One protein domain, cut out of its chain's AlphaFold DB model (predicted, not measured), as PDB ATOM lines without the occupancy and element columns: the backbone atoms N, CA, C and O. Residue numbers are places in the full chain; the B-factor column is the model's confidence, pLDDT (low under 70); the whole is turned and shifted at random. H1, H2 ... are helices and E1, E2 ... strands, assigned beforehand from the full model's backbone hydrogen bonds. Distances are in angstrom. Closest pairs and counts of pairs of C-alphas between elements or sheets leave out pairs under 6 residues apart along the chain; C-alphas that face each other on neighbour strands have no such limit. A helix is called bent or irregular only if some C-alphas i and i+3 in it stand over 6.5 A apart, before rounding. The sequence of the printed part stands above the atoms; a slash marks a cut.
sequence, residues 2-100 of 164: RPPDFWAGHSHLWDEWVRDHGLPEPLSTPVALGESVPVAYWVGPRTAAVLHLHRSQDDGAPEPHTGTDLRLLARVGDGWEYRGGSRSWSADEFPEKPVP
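What this domain is: This is residues 2 to 100 of the 164 residues of an uncharacterized protein of Blastococcus sp. DSM 44268 (UniProt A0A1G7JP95). A strongly twisted sheet of four strands curls round one helix, H1, which sits on one face of it next to E1 and E2. A long stretch after H1, residues 22 to 35, swings out past the E1 edge, the tip of the link from E2 to E3, residues 58 to 63, sticks out, and the last stretch, residues 88 to 100, runs on the side of the sheet away from H1. The printed part has 99 residues, with one named helix followed by four named strands, H1 E1 E2 E3 E4; the sheet's order is E1 - E2 - E3 - E4, all antiparallel. The class is mixed, helices and strands. The whole is compact, with a radius of gyration of the C-alphas of 13.6 A, and elongated in outline, spanning 45 by 26 by 26 A.

How they stand to each other: The sheet is a meander, each strand the antiparallel neighbour of the one before: E1, residues 36 to 43, E2, residues 47 to 56, E3, residues 65 to 76, and E4, residues 79 to 87. From edge to edge the strands' lines turn by 58 degrees, and E1 bends by 64 degrees at residue 39. E2 and E3 are a hairpin at 157 degrees, with N 50 and O 71 2.9 A apart, within hydrogen-bond range. E1 and E2 are a hairpin at 166 degrees, with N 51 and O 40 at 2.8 A. E3 and E4 are a hairpin at 150 degrees, with N 81 and O 74 at 2.8 A. The edge strands E1 and E4 are apart. H1, residues 8 to 21, is on the sheet, two layers with the helix on one face. Its closest C-alphas to E1 are those of Ala 8 and Ser 36, 4.5 A; to E2, those of Asp 15 and Val 50, 6.0 A. H1 and E4 are near each other. In H1, 7 of 10 O i to N i+4 pairs are within hydrogen-bond range.

Where its parts are: E3 is the longest strand, 34.6 A from C-alpha 65 at (158.211, 172.490, 186.982) to C-alpha 76. E2 measures 28.0 A, E4 24.5 A and E1 19.4 A. E4 ends at C-alpha 87, (155.864, 164.747, 196.563). H1 begins at C-alpha 8, (155.381, 177.842, 199.518), measures 19.2 A and is irregular: C-alphas 9 and 12 are 7.6 A apart.

The domain as a whole: The two C-alphas farthest apart, those of Pro 62 and Gly 77, are 45.3 A apart. The printed part has no cut. The link from H1 to E1 is long, with 14 residues. Mean pLDDT of the printed part is 70.3; 41 residues are under 70, among them residues 83 to 100.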
ATOM      1  N   ARG A   2     143.249 185.052 207.276       90.19
ATOM      2  CA  ARG A   2     143.633 184.609 205.923       90.19
ATOM      3  C   ARG A   2     145.155 184.739 205.754       90.19
ATOM      4  O   ARG A   2     145.661 185.803 206.117       90.19
ATOM      5  N   PRO A   3     145.872 183.712 205.261       92.50
ATOM      6  CA  PRO A   3     147.296 183.832 204.968       92.50
ATOM      7  C   PRO A   3     147.561 184.962 203.956       92.50
ATOM      8  O   PRO A   3     146.694 185.244 203.124       92.50
ATOM      9  N   PRO A   4     148.719 185.636 204.039       89.62
ATOM     10  CA  PRO A   4     148.972 186.867 203.289       89.62
ATOM     11  C   PRO A   4     149.202 186.639 201.789       89.62
ATOM     12  O   PRO A   4     148.868 187.507 200.987       89.62
ATOM     13  N   ASP A   5     149.761 185.488 201.417       91.31
ATOM     14  CA  ASP A   5     150.183 185.147 200.057       91.31
ATOM     15  C   ASP A   5     150.278 183.622 199.889       91.31
ATOM     16  O   ASP A   5     150.150 182.880 200.865       91.31
ATOM     17  N   PHE A   6     150.507 183.149 198.662       90.56
ATOM     18  CA  PHE A   6     150.693 181.729 198.336       90.56
ATOM     19  C   PHE A   6     152.154 181.285 198.373       90.56
ATOM     20  O   PHE A   6     152.488 180.277 197.761       90.56
ATOM     21  N   TRP A   7     153.056 181.996 199.053       92.62
ATOM     22  CA  TRP A   7     154.448 181.557 199.125       92.62
ATOM     23  C   TRP A   7     154.538 180.145 199.723       92.62
ATOM     24  O   TRP A   7     153.904 179.849 200.736       92.62
ATOM     25  N   ALA A   8     155.336 179.253 199.126       86.94
ATOM     26  CA  ALA A   8     155.381 177.842 199.518       86.94
ATOM     27  C   ALA A   8     155.765 177.625 200.994       86.94
ATOM     28  O   ALA A   8     155.300 176.671 201.626       86.94
ATOM     29  N   GLY A   9     156.539 178.545 201.585       90.12
ATOM     30  CA  GLY A   9     156.848 178.541 203.020       90.12
ATOM     31  C   GLY A   9     155.626 178.755 203.924       90.12
ATOM     32  O   GLY A   9     155.627 178.321 205.076       90.12
ATOM     33  N   HIS A  10     154.552 179.346 203.399       92.69
ATOM     34  CA  HIS A  10     153.268 179.555 204.073       92.69
ATOM     35  C   HIS A  10     152.224 178.465 203.774       92.69
ATOM     36  O   HIS A  10     151.091 178.577 204.241       92.69
ATOM     37  N   SER A  11     152.568 177.394 203.050       89.88
ATOM     38  CA  SER A  11     151.635 176.300 202.700       89.88
ATOM     39  C   SER A  11     150.892 175.714 203.913       89.88
ATOM     40  O   SER A  11     149.692 175.468 203.849       89.88
ATOM     41  N   HIS A  12     151.561 175.596 205.060       90.25
ATOM     42  CA  HIS A  12     150.947 175.162 206.321       90.25
ATOM     43  C   HIS A  12     149.870 176.125 206.859       90.25
ATOM     44  O   HIS A  12     148.867 175.675 207.408       90.25
ATOM     45  N   LEU A  13     150.029 177.442 206.676       93.62
ATOM     46  CA  LEU A  13     149.007 178.427 207.057       93.62
ATOM     47  C   LEU A  13     147.765 178.287 206.171       93.62
ATOM     48  O   LEU A  13     146.639 178.490 206.626       93.62
ATOM     49  N   TRP A  14     147.967 177.915 204.907       92.06
ATOM     50  CA  TRP A  14     146.882 177.584 203.991       92.06
ATOM     51  C   TRP A  14     146.199 176.264 204.339       92.06
ATOM     52  O   TRP A  14     144.974 176.219 204.264       92.06
ATOM     53  N   ASP A  15     146.936 175.240 204.789       90.75
ATOM     54  CA  ASP A  15     146.341 173.988 205.287       90.75
ATOM     55  C   ASP A  15     145.309 174.276 206.390       90.75
ATOM     56  O   ASP A  15     144.187 173.762 206.384       90.75
ATOM     57  N   GLU A  16     145.689 175.140 207.336       91.81
ATOM     58  CA  GLU A  16     144.831 175.566 208.439       91.81
ATOM     59  C   GLU A  16     143.650 176.409 207.965       91.81
ATOM     60  O   GLU A  16     142.512 176.158 208.362       91.81
ATOM     61  N   TRP A  17     143.901 177.403 207.108       92.69
ATOM     62  CA  TRP A  17     142.847 178.297 206.643       92.69
ATOM     63  C   TRP A  17     141.779 177.552 205.846       92.69
ATOM     64  O   TRP A  17     140.589 177.755 206.093       92.69
ATOM     65  N   VAL A  18     142.200 176.663 204.941       85.56
ATOM     66  CA  VAL A  18     141.308 175.922 204.045       85.56
ATOM     67  C   VAL A  18     140.396 174.969 204.799       85.56
ATOM     68  O   VAL A  18     139.226 174.821 204.449       85.56
ATOM     69  N   ARG A  19     140.893 174.370 205.881       84.25
ATOM     70  CA  ARG A  19     140.073 173.536 206.762       84.25
ATOM     71  C   ARG A  19     138.876 174.303 207.329       84.25
ATOM     72  O   ARG A  19     137.789 173.740 207.433       84.25
ATOM     73  N   ASP A  20     139.091 175.562 207.696       88.19
ATOM     74  CA  ASP A  20     138.114 176.355 208.443       88.19
ATOM     75  C   ASP A  20     137.240 177.236 207.526       88.19
ATOM     76  O   ASP A  20     136.131 177.609 207.904       88.19
ATOM     77  N   HIS A  21     137.717 177.556 206.317       89.31
ATOM     78  CA  HIS A  21     137.080 178.529 205.416       89.31
ATOM     79  C   HIS A  21     136.829 178.000 203.995       89.31
ATOM     80  O   HIS A  21     136.182 178.682 203.201       89.31
ATOM     81  N   GLY A  22     137.295 176.791 203.670       82.31
ATOM     82  CA  GLY A  22     137.246 176.228 202.323       82.31
ATOM     83  C   GLY A  22     138.368 176.725 201.414       82.31
ATOM     84  O   GLY A  22     139.347 177.300 201.875       82.31
ATOM     85  N   LEU A  23     138.268 176.475 200.108       79.12
ATOM     86  CA  LEU A  23     139.288 176.939 199.162       79.12
ATOM     87  C   LEU A  23     139.264 178.473 199.038       79.12
ATOM     88  O   LEU A  23     138.191 179.076 199.149       79.12
ATOM     89  N   PRO A  24     140.423 179.120 198.810       78.44
ATOM     90  CA  PRO A  24     140.442 180.523 198.421       78.44
ATOM     91  C   PRO A  24     139.693 180.719 197.095       78.44
ATOM     92  O   PRO A  24     139.449 179.766 196.358       78.44
ATOM     93  N   GLU A  25     139.328 181.965 196.788       74.44
ATOM     94  CA  GLU A  25     138.802 182.322 195.464       74.44
ATOM     95  C   GLU A  25     139.721 181.797 194.346       74.44
ATOM     96  O   GLU A  25     140.942 181.779 194.544       74.44
ATOM     97  N   PRO A  26     139.148 181.378 193.201       53.97
ATOM     98  CA  PRO A  26     139.897 180.769 192.112       53.97
ATOM     99  C   PRO A  26     141.038 181.684 191.694       53.97
ATOM    100  O   PRO A  26     140.861 182.883 191.452       53.97
ATOM    101  N   LEU A  27     142.229 181.104 191.651       58.78
ATOM    102  CA  LEU A  27     143.436 181.839 191.338       58.78
ATOM    103  C   LEU A  27     143.639 181.845 189.839       58.78
ATOM    104  O   LEU A  27     143.350 180.878 189.139       58.78
ATOM    105  N   SER A  28     144.160 182.956 189.340       49.62
ATOM    106  CA  SER A  28     144.611 183.043 187.964       49.62
ATOM    107  C   SER A  28     145.729 182.027 187.734       49.62
ATOM    108  O   SER A  28     146.857 182.230 188.174       49.62
ATOM    109  N   THR A  29     145.422 180.939 187.034       51.56
ATOM    110  CA  THR A  29     146.418 180.041 186.446       51.56
ATOM    111  C   THR A  29     147.202 180.834 185.394       51.56
ATOM    112  O   THR A  29     146.572 181.481 184.550       51.56
ATOM    113  N   PRO A  30     148.550 180.816 185.401       60.94
ATOM    114  CA  PRO A  30     149.437 179.870 186.094       60.94
ATOM    115  C   PRO A  30     149.917 180.292 187.501       60.94
ATOM    116  O   PRO A  30     150.159 181.466 187.752       60.94
ATOM    117  N   VAL A  31     150.162 179.297 188.371       71.81
ATOM    118  CA  VAL A  31     150.855 179.449 189.674       71.81
ATOM    119  C   VAL A  31     152.281 179.968 189.457       71.81
ATOM    120  O   VAL A  31     153.000 179.444 188.595       71.81
ATOM    121  N   ALA A  32     152.707 180.983 190.214       80.69
ATOM    122  CA  ALA A  32     154.030 181.582 190.064       80.69
ATOM    123  C   ALA A  32     155.134 180.738 190.723       80.69
ATOM    124  O   ALA A  32     154.891 179.918 191.607       80.69
ATOM    125  N   LEU A  33     156.383 180.926 190.280       84.12
ATOM    126  CA  LEU A  33     157.540 180.227 190.849       84.12
ATOM    127  C   LEU A  33     157.676 180.521 192.352       84.12
ATOM    128  O   LEU A  33     157.712 181.679 192.760       84.12
ATOM    129  N   GLY A  34     157.808 179.466 193.156       85.56
ATOM    130  CA  GLY A  34     157.910 179.548 194.612       85.56
ATOM    131  C   GLY A  34     156.560 179.608 195.330       85.56
ATOM    132  O   GLY A  34     156.548 179.683 196.560       85.56
ATOM    133  N   GLU A  35     155.441 179.564 194.603       86.00
ATOM    134  CA  GLU A  35     154.104 179.505 195.190       86.00
ATOM    135  C   GLU A  35     153.616 178.066 195.405       86.00
ATOM    136  O   GLU A  35     154.015 177.134 194.702       86.00
ATOM    137  N   SER A  36     152.725 177.904 196.386       86.19
ATOM    138  CA  SER A  36     151.983 176.699 196.733       86.19
ATOM    139  C   SER A  36     150.542 177.087 197.061       86.19
ATOM    140  O   SER A  36     150.267 177.854 197.984       86.19
ATOM    141  N   VAL A  37     149.626 176.579 196.251       81.88
ATOM    142  CA  VAL A  37     148.220 176.952 196.215       81.88
ATOM    143  C   VAL A  37     147.373 175.744 196.599       81.88
ATOM    144  O   VAL A  37     147.452 174.737 195.897       81.88
ATOM    145  N   PRO A  38     146.497 175.822 197.612       80.62
ATOM    146  CA  PRO A  38     145.543 174.756 197.872       80.62
ATOM    147  C   PRO A  38     144.482 174.713 196.762       80.62
ATOM    148  O   PRO A  38     143.800 175.702 196.505       80.62
ATOM    149  N   VAL A  39     144.325 173.557 196.122       68.38
ATOM    150  CA  VAL A  39     143.395 173.352 194.993       68.38
ATOM    151  C   VAL A  39     142.295 172.337 195.298       68.38
ATOM    152  O   VAL A  39     141.278 172.294 194.611       68.38
ATOM    153  N   ALA A  40     142.470 171.523 196.340       61.97
ATOM    154  CA  ALA A  40     141.439 170.627 196.848       61.97
ATOM    155  C   ALA A  40     141.653 170.354 198.339       61.97
ATOM    156  O   ALA A  40     142.769 170.448 198.850       61.97
ATOM    157  N   TYR A  41     140.581 170.000 199.046       69.94
ATOM    158  CA  TYR A  41     140.660 169.651 200.460       69.94
ATOM    159  C   TYR A  41     139.529 168.722 200.895       69.94
ATOM    160  O   TYR A  41     138.494 168.611 200.234       69.94
ATOM    161  N   TRP A  42     139.730 168.090 202.047       68.31
ATOM    162  CA  TRP A  42     138.708 167.366 202.786       68.31
ATOM    163  C   TRP A  42     138.930 167.501 204.290       68.31
ATOM    164  O   TRP A  42     140.061 167.452 204.773       68.31
ATOM    165  N   VAL A  43     137.832 167.602 205.038       75.06
ATOM    166  CA  VAL A  43     137.847 167.662 206.501       75.06
ATOM    167  C   VAL A  43     136.858 166.646 207.059       75.06
ATOM    168  O   VAL A  43     135.656 166.718 206.808       75.06
ATOM    169  N   GLY A  44     137.366 165.701 207.841       62.78
ATOM    170  CA  GLY A  44     136.594 164.754 208.633       62.78
ATOM    171  C   GLY A  44     136.730 165.002 210.143       62.78
ATOM    172  O   GLY A  44     137.522 165.833 210.583       62.78
ATOM    173  N   PRO A  45     136.006 164.243 210.987       61.00
ATOM    174  CA  PRO A  45     135.937 164.504 212.433       61.00
ATOM    175  C   PRO A  45     137.272 164.415 213.194       61.00
ATOM    176  O   PRO A  45     137.425 165.015 214.260       61.00
ATOM    177  N   ARG A  46     138.224 163.629 212.677       52.91
ATOM    178  CA  ARG A  46     139.521 163.341 213.317       52.91
ATOM    179  C   ARG A  46     140.722 163.590 212.403       52.91
ATOM    180  O   ARG A  46     141.852 163.327 212.795       52.91
ATOM    181  N   THR A  47     140.467 163.962 211.158       58.56
ATOM    182  CA  THR A  47     141.296 163.581 210.020       58.56
ATOM    183  C   THR A  47     141.021 164.566 208.870       58.56
ATOM    184  O   THR A  47     139.851 164.821 208.621       58.56
ATOM    185  N   ALA A  48     142.031 165.153 208.216       66.69
ATOM    186  CA  ALA A  48     141.889 166.145 207.139       66.69
ATOM    187  C   ALA A  48     143.012 166.044 206.086       66.69
ATOM    188  O   ALA A  48     144.114 165.592 206.389       66.69
ATOM    189  N   ALA A  49     142.746 166.484 204.857       69.31
ATOM    190  CA  ALA A  49     143.717 166.495 203.767       69.31
ATOM    191  C   ALA A  49     143.623 167.783 202.941       69.31
ATOM    192  O   ALA A  49     142.516 168.264 202.695       69.31
ATOM    193  N   VAL A  50     144.762 168.309 202.482       75.38
ATOM    194  CA  VAL A  50     144.840 169.478 201.588       75.38
ATOM    195  C   VAL A  50     145.808 169.177 200.450       75.38
ATOM    196  O   VAL A  50     146.956 168.816 200.688       75.38
ATOM    197  N   LEU A  51     145.339 169.288 199.210       72.44
ATOM    198  CA  LEU A  51     146.156 169.142 198.011       72.44
ATOM    199  C   LEU A  51     146.594 170.524 197.542       72.44
ATOM    200  O   LEU A  51     145.750 171.379 197.266       72.44
ATOM    201  N   HIS A  52     147.899 170.708 197.401       78.69
ATOM    202  CA  HIS A  52     148.495 171.913 196.851       78.69
ATOM    203  C   HIS A  52     148.993 171.692 195.432       78.69
ATOM    204  O   HIS A  52     149.577 170.653 195.142       78.69
ATOM    205  N   LEU A  53     148.836 172.704 194.586       72.31
ATOM    206  CA  LEU A  53     149.587 172.898 193.354       72.31
ATOM    207  C   LEU A  53     150.741 173.854 193.660       72.31
ATOM    208  O   LEU A  53     150.514 174.933 194.197       72.31
ATOM    209  N   HIS A  54     151.975 173.482 193.351       75.44
ATOM    210  CA  HIS A  54     153.136 174.335 193.568       75.44
ATOM    211  C   HIS A  54     153.988 174.422 192.311       75.44
ATOM    212  O   HIS A  54     154.030 173.490 191.510       75.44
ATOM    213  N   ARG A  55     154.700 175.533 192.146       76.50
ATOM    214  CA  ARG A  55     155.692 175.678 191.080       76.50
ATOM    215  C   ARG A  55     157.061 175.852 191.699       76.50
ATOM    216  O   ARG A  55     157.285 176.788 192.464       76.50
ATOM    217  N   SER A  56     157.980 174.957 191.371       79.25
ATOM    218  CA  SER A  56     159.335 174.971 191.909       79.25
ATOM    219  C   SER A  56     160.361 174.739 190.809       79.25
ATOM    220  O   SER A  56     160.024 174.380 189.683       79.25
ATOM    221  N   GLN A  57     161.620 175.012 191.112       81.75
ATOM    222  CA  GLN A  57     162.731 174.710 190.229       81.75
ATOM    223  C   GLN A  57     163.824 174.099 191.091       81.75
ATOM    224  O   GLN A  57     164.295 174.744 192.026       81.75
ATOM    225  N   ASP A  58     164.182 172.854 190.791       80.19
ATOM    226  CA  ASP A  58     165.279 172.183 191.475       80.19
ATOM    227  C   ASP A  58     166.618 172.797 191.058       80.19
ATOM    228  O   ASP A  58     166.782 173.283 189.931       80.19
ATOM    229  N   ASP A  59     167.602 172.734 191.952       85.69
ATOM    230  CA  ASP A  59     168.956 173.190 191.657       85.69
ATOM    231  C   ASP A  59     169.525 172.434 190.446       85.69
ATOM    232  O   ASP A  59     169.660 171.210 190.444       85.69
ATOM    233  N   GLY A  60     169.872 173.181 189.395       81.62
ATOM    234  CA  GLY A  60     170.404 172.625 188.148       81.62
ATOM    235  C   GLY A  60     169.349 172.162 187.138       81.62
ATOM    236  O   GLY A  60     169.727 171.774 186.031       81.62
ATOM    237  N   ALA A  61     168.051 172.241 187.453       76.62
ATOM    238  CA  ALA A  61     166.999 172.031 186.462       76.62
ATOM    239  C   ALA A  61     166.943 173.220 185.480       76.62
ATOM    240  O   ALA A  61     166.976 174.376 185.917       76.62
ATOM    241  N   PRO A  62     166.842 172.971 184.158       74.88
ATOM    242  CA  PRO A  62     166.849 174.036 183.155       74.88
ATOM    243  C   PRO A  62     165.579 174.893 183.185       74.88
ATOM    244  O   PRO A  62     165.626 176.062 182.808       74.88
ATOM    245  N   GLU A  63     164.458 174.335 183.649       70.00
ATOM    246  CA  GLU A  63     163.156 174.997 183.664       70.00
ATOM    247  C   GLU A  63     162.404 174.701 184.973       70.00
ATOM    248  O   GLU A  63     162.544 173.608 185.533       70.00
ATOM    249  N   PRO A  64     161.587 175.649 185.472       72.75
ATOM    250  CA  PRO A  64     160.643 175.382 186.546       72.75
ATOM    251  C   PRO A  64     159.627 174.313 186.163       72.75
ATOM    252  O   PRO A  64     159.069 174.351 185.066       72.75
ATOM    253  N   HIS A  65     159.286 173.456 187.115       63.09
ATOM    254  CA  HIS A  65     158.211 172.490 186.982       63.09
ATOM    255  C   HIS A  65     157.069 172.820 187.945       63.09
ATOM    256  O   HIS A  65     157.255 173.386 189.027       63.09
ATOM    257  N   THR A  66     155.862 172.455 187.538       67.62
ATOM    258  CA  THR A  66     154.689 172.504 188.406       67.62
ATOM    259  C   THR A  66     154.437 171.099 188.929       67.62
ATOM    260  O   THR A  66     154.348 170.158 188.140       67.62
ATOM    261  N   GLY A  67     154.314 170.974 190.244       65.25
ATOM    262  CA  GLY A  67     154.004 169.728 190.925       65.25
ATOM    263  C   GLY A  67     152.904 169.906 191.953       65.25
ATOM    264  O   GLY A  67     152.352 170.991 192.127       65.25
ATOM    265  N   THR A  68     152.562 168.825 192.639       63.91
ATOM    266  CA  THR A  68     151.593 168.869 193.730       63.91
ATOM    267  C   THR A  68     152.172 168.313 195.018       63.91
ATOM    268  O   THR A  68     153.141 167.550 195.013       63.91
ATOM    269  N   ASP A  69     151.589 168.753 196.128       74.31
ATOM    270  CA  ASP A  69     151.905 168.264 197.465       74.31
ATOM    271  C   ASP A  69     150.603 167.963 198.210       74.31
ATOM    272  O   ASP A  69     149.741 168.831 198.350       74.31
ATOM    273  N   LEU A  70     150.435 166.719 198.658       70.81
ATOM    274  CA  LEU A  70     149.288 166.320 199.472       70.81
ATOM    275  C   LEU A  70     149.676 166.399 200.943       70.81
ATOM    276  O   LEU A  70     150.606 165.730 201.373       70.81
ATOM    277  N   ARG A  71     148.919 167.148 201.735       77.38
ATOM    278  CA  ARG A  71     149.151 167.358 203.164       77.38
ATOM    279  C   ARG A  71     148.093 166.609 203.966       77.38
ATOM    280  O   ARG A  71     146.916 166.940 203.872       77.38
ATOM    281  N   LEU A  72     148.492 165.611 204.757       64.69
ATOM    282  CA  LEU A  72     147.601 164.864 205.655       64.69
ATOM    283  C   LEU A  72     147.720 165.394 207.088       64.69
ATOM    284  O   LEU A  72     148.825 165.528 207.618       64.69
ATOM    285  N   LEU A  73     146.583 165.654 207.735       69.31
ATOM    286  CA  LEU A  73     146.506 166.192 209.094       69.31
ATOM    287  C   LEU A  73     145.604 165.335 209.986       69.31
ATOM    288  O   LEU A  73     144.488 164.986 209.603       69.31
ATOM    289  N   ALA A  74     146.052 165.032 211.203       66.31
ATOM    290  CA  ALA A  74     145.240 164.364 212.219       66.31
ATOM    291  C   ALA A  74     144.877 165.328 213.341       66.31
ATOM    292  O   ALA A  74     145.682 166.165 213.743       66.31
ATOM    293  N   ARG A  75     143.676 165.170 213.888       65.50
ATOM    294  CA  ARG A  75     143.223 165.933 215.043       65.50
ATOM    295  C   ARG A  75     143.898 165.408 216.309       65.50
ATOM    296  O   ARG A  75     143.832 164.210 216.588       65.50
ATOM    297  N   VAL A  76     144.506 166.303 217.081       71.75
ATOM    298  CA  VAL A  76     145.188 166.011 218.348       71.75
ATOM    299  C   VAL A  76     144.719 167.024 219.384       71.75
ATOM    300  O   VAL A  76     145.034 168.209 219.300       71.75
ATOM    301  N   GLY A  77     143.904 166.562 220.336       78.69
ATOM    302  CA  GLY A  77     143.178 167.453 221.242       78.69
ATOM    303  C   GLY A  77     142.288 168.429 220.464       78.69
ATOM    304  O   GLY A  77     141.495 168.015 219.611       78.69
ATOM    305  N   ASP A  78     142.466 169.722 220.733       81.94
ATOM    306  CA  ASP A  78     141.752 170.809 220.054       81.94
ATOM    307  C   ASP A  78     142.460 171.297 218.777       81.94
ATOM    308  O   ASP A  78     141.945 172.172 218.082       81.94
ATOM    309  N   GLY A  79     143.622 170.722 218.452       77.19
ATOM    310  CA  GLY A  79     144.457 171.113 217.321       77.19
ATOM    311  C   GLY A  79     144.553 170.060 216.221       77.19
ATOM    312  O   GLY A  79     143.939 168.990 216.268       77.19
ATOM    313  N   TRP A  80     145.367 170.381 215.220       76.69
ATOM    314  CA  TRP A  80     145.696 169.510 214.098       76.69
ATOM    315  C   TRP A  80     147.209 169.389 213.970       76.69
ATOM    316  O   TRP A  80     147.921 170.382 214.063       76.69
ATOM    317  N   GLU A  81     147.690 168.175 213.733       76.88
ATOM    318  CA  GLU A  81     149.102 167.883 213.504       76.88
ATOM    319  C   GLU A  81     149.301 167.299 212.111       76.88
ATOM    320  O   GLU A  81     148.532 166.442 211.668       76.88
ATOM    321  N   TYR A  82     150.369 167.725 211.438       75.50
ATOM    322  CA  TYR A  82     150.800 167.129 210.180       75.50
ATOM    323  C   TYR A  82     151.243 165.675 210.397       75.50
ATOM    324  O   TYR A  82     152.030 165.377 211.298       75.50
ATOM    325  N   ARG A  83     150.736 164.766 209.561       61.34
ATOM    326  CA  ARG A  83     151.001 163.319 209.637       61.34
ATOM    327  C   ARG A  83     151.696 162.742 208.408       61.34
ATOM    328  O   ARG A  83     151.959 161.546 208.382       61.34
ATOM    329  N   GLY A  84     152.022 163.567 207.417       57.75
ATOM    330  CA  GLY A  84     152.729 163.133 206.215       57.75
ATOM    331  C   GLY A  84     152.084 163.637 204.930       57.75
ATOM    332  O   GLY A  84     151.079 164.349 204.949       57.75
ATOM    333  N   GLY A  85     152.708 163.299 203.808       55.84
ATOM    334  CA  GLY A  85     152.337 163.813 202.501       55.84
ATOM    335  C   GLY A  85     153.169 163.234 201.369       55.84
ATOM    336  O   GLY A  85     154.157 162.541 201.619       55.84
ATOM    337  N   SER A  86     152.761 163.503 200.131       56.12
ATOM    338  CA  SER A  86     153.431 163.005 198.927       56.12
ATOM    339  C   SER A  86     154.028 164.127 198.099       56.12
ATOM    340  O   SER A  86     153.352 165.116 197.840       56.12
ATOM    341  N   ARG A  87     155.238 163.901 197.581       45.84
ATOM    342  CA  ARG A  87     155.864 164.747 196.563       45.84
ATOM    343  C   ARG A  87     155.825 164.037 195.215       45.84
ATOM    344  O   ARG A  87     156.052 162.827 195.178       45.84
ATOM    345  N   SER A  88     155.676 164.824 194.152       41.59
ATOM    346  CA  SER A  88     155.878 164.522 192.718       41.59
ATOM    347  C   SER A  88     154.591 164.296 191.918       41.59
ATOM    348  O   SER A  88     154.074 163.187 191.935       41.59
ATOM    349  N   TRP A  89     154.172 165.315 191.149       40.84
ATOM    350  CA  TRP A  89     153.331 165.246 189.934       40.84
ATOM    351  C   TRP A  89     153.938 166.176 188.861       40.84
ATOM    352  O   TRP A  89     154.642 167.116 189.220       40.84
ATOM    353  N   SER A  90     153.660 165.935 187.574       34.56
ATOM    354  CA  SER A  90     153.880 166.885 186.468       34.56
ATOM    355  C   SER A  90     152.531 167.441 186.014       34.56
ATOM    356  O   SER A  90     151.586 166.675 185.826       34.56
ATOM    357  N   ALA A  91     152.420 168.763 185.892       32.75
ATOM    358  CA  ALA A  91     151.150 169.425 185.623       32.75
ATOM    359  C   ALA A  91     150.782 169.430 184.140       32.75
ATOM    360  O   ALA A  91     151.331 170.233 183.396       32.75
ATOM    361  N   ASP A  92     149.774 168.642 183.778       31.41
ATOM    362  CA  ASP A  92     148.893 168.946 182.656       31.41
ATOM    363  C   ASP A  92     147.430 168.792 183.132       31.41
ATOM    364  O   ASP A  92     146.995 167.720 183.537       31.41
ATOM    365  N   GLU A  93     146.731 169.937 183.168       35.88
ATOM    366  CA  GLU A  93     145.292 170.195 183.407       35.88
ATOM    367  C   GLU A  93     144.584 169.559 184.634       35.88
ATOM    368  O   GLU A  93     144.066 168.446 184.592       35.88
ATOM    369  N   PHE A  94     144.399 170.352 185.706       37.75
ATOM    370  CA  PHE A  94     143.496 170.029 186.828       37.75
ATOM    371  C   PHE A  94     142.173 170.808 186.749       37.75
ATOM    372  O   PHE A  94     142.195 172.038 186.812       37.75
ATOM    373  N   PRO A  95     141.004 170.142 186.696       36.19
ATOM    374  CA  PRO A  95     139.727 170.797 186.954       36.19
ATOM    375  C   PRO A  95     139.476 170.909 188.469       36.19
ATOM    376  O   PRO A  95     139.415 169.900 189.170       36.19
ATOM    377  N   GLU A  96     139.286 172.134 188.964       37.62
ATOM    378  CA  GLU A  96     138.911 172.443 190.354       37.62
ATOM    379  C   GLU A  96     137.634 171.685 190.765       37.62
ATOM    380  O   GLU A  96     136.549 171.954 190.239       37.62
ATOM    381  N   LYS A  97     137.723 170.717 191.693       37.56
ATOM    382  CA  LYS A  97     136.543 169.986 192.188       37.56
ATOM    383  C   LYS A  97     136.623 169.649 193.686       37.56
ATOM    384  O   LYS A  97     137.673 169.215 194.156       37.56
ATOM    385  N   PRO A  98     135.504 169.767 194.430       35.97
ATOM    386  CA  PRO A  98     135.413 169.263 195.796       35.97
ATOM    387  C   PRO A  98     135.482 167.729 195.828       35.97
ATOM    388  O   PRO A  98     134.806 167.055 195.049       35.97
ATOM    389  N   VAL A  99     136.269 167.181 196.757       40.78
ATOM    390  CA  VAL A  99     136.432 165.732 196.959       40.78
ATOM    391  C   VAL A  99     135.366 165.225 197.949       40.78
ATOM    392  O   VAL A  99     135.286 165.737 199.070       40.78
ATOM    393  N   PRO A 100     134.519 164.243 197.587       38.25
ATOM    394  CA  PRO A 100     133.490 163.720 198.485       38.25
ATOM    395  C   PRO A 100     134.068 163.060 199.744       38.25
ATOM    396  O   PRO A 100     135.091 162.386 199.708       38.25
TER     397      PRO A 100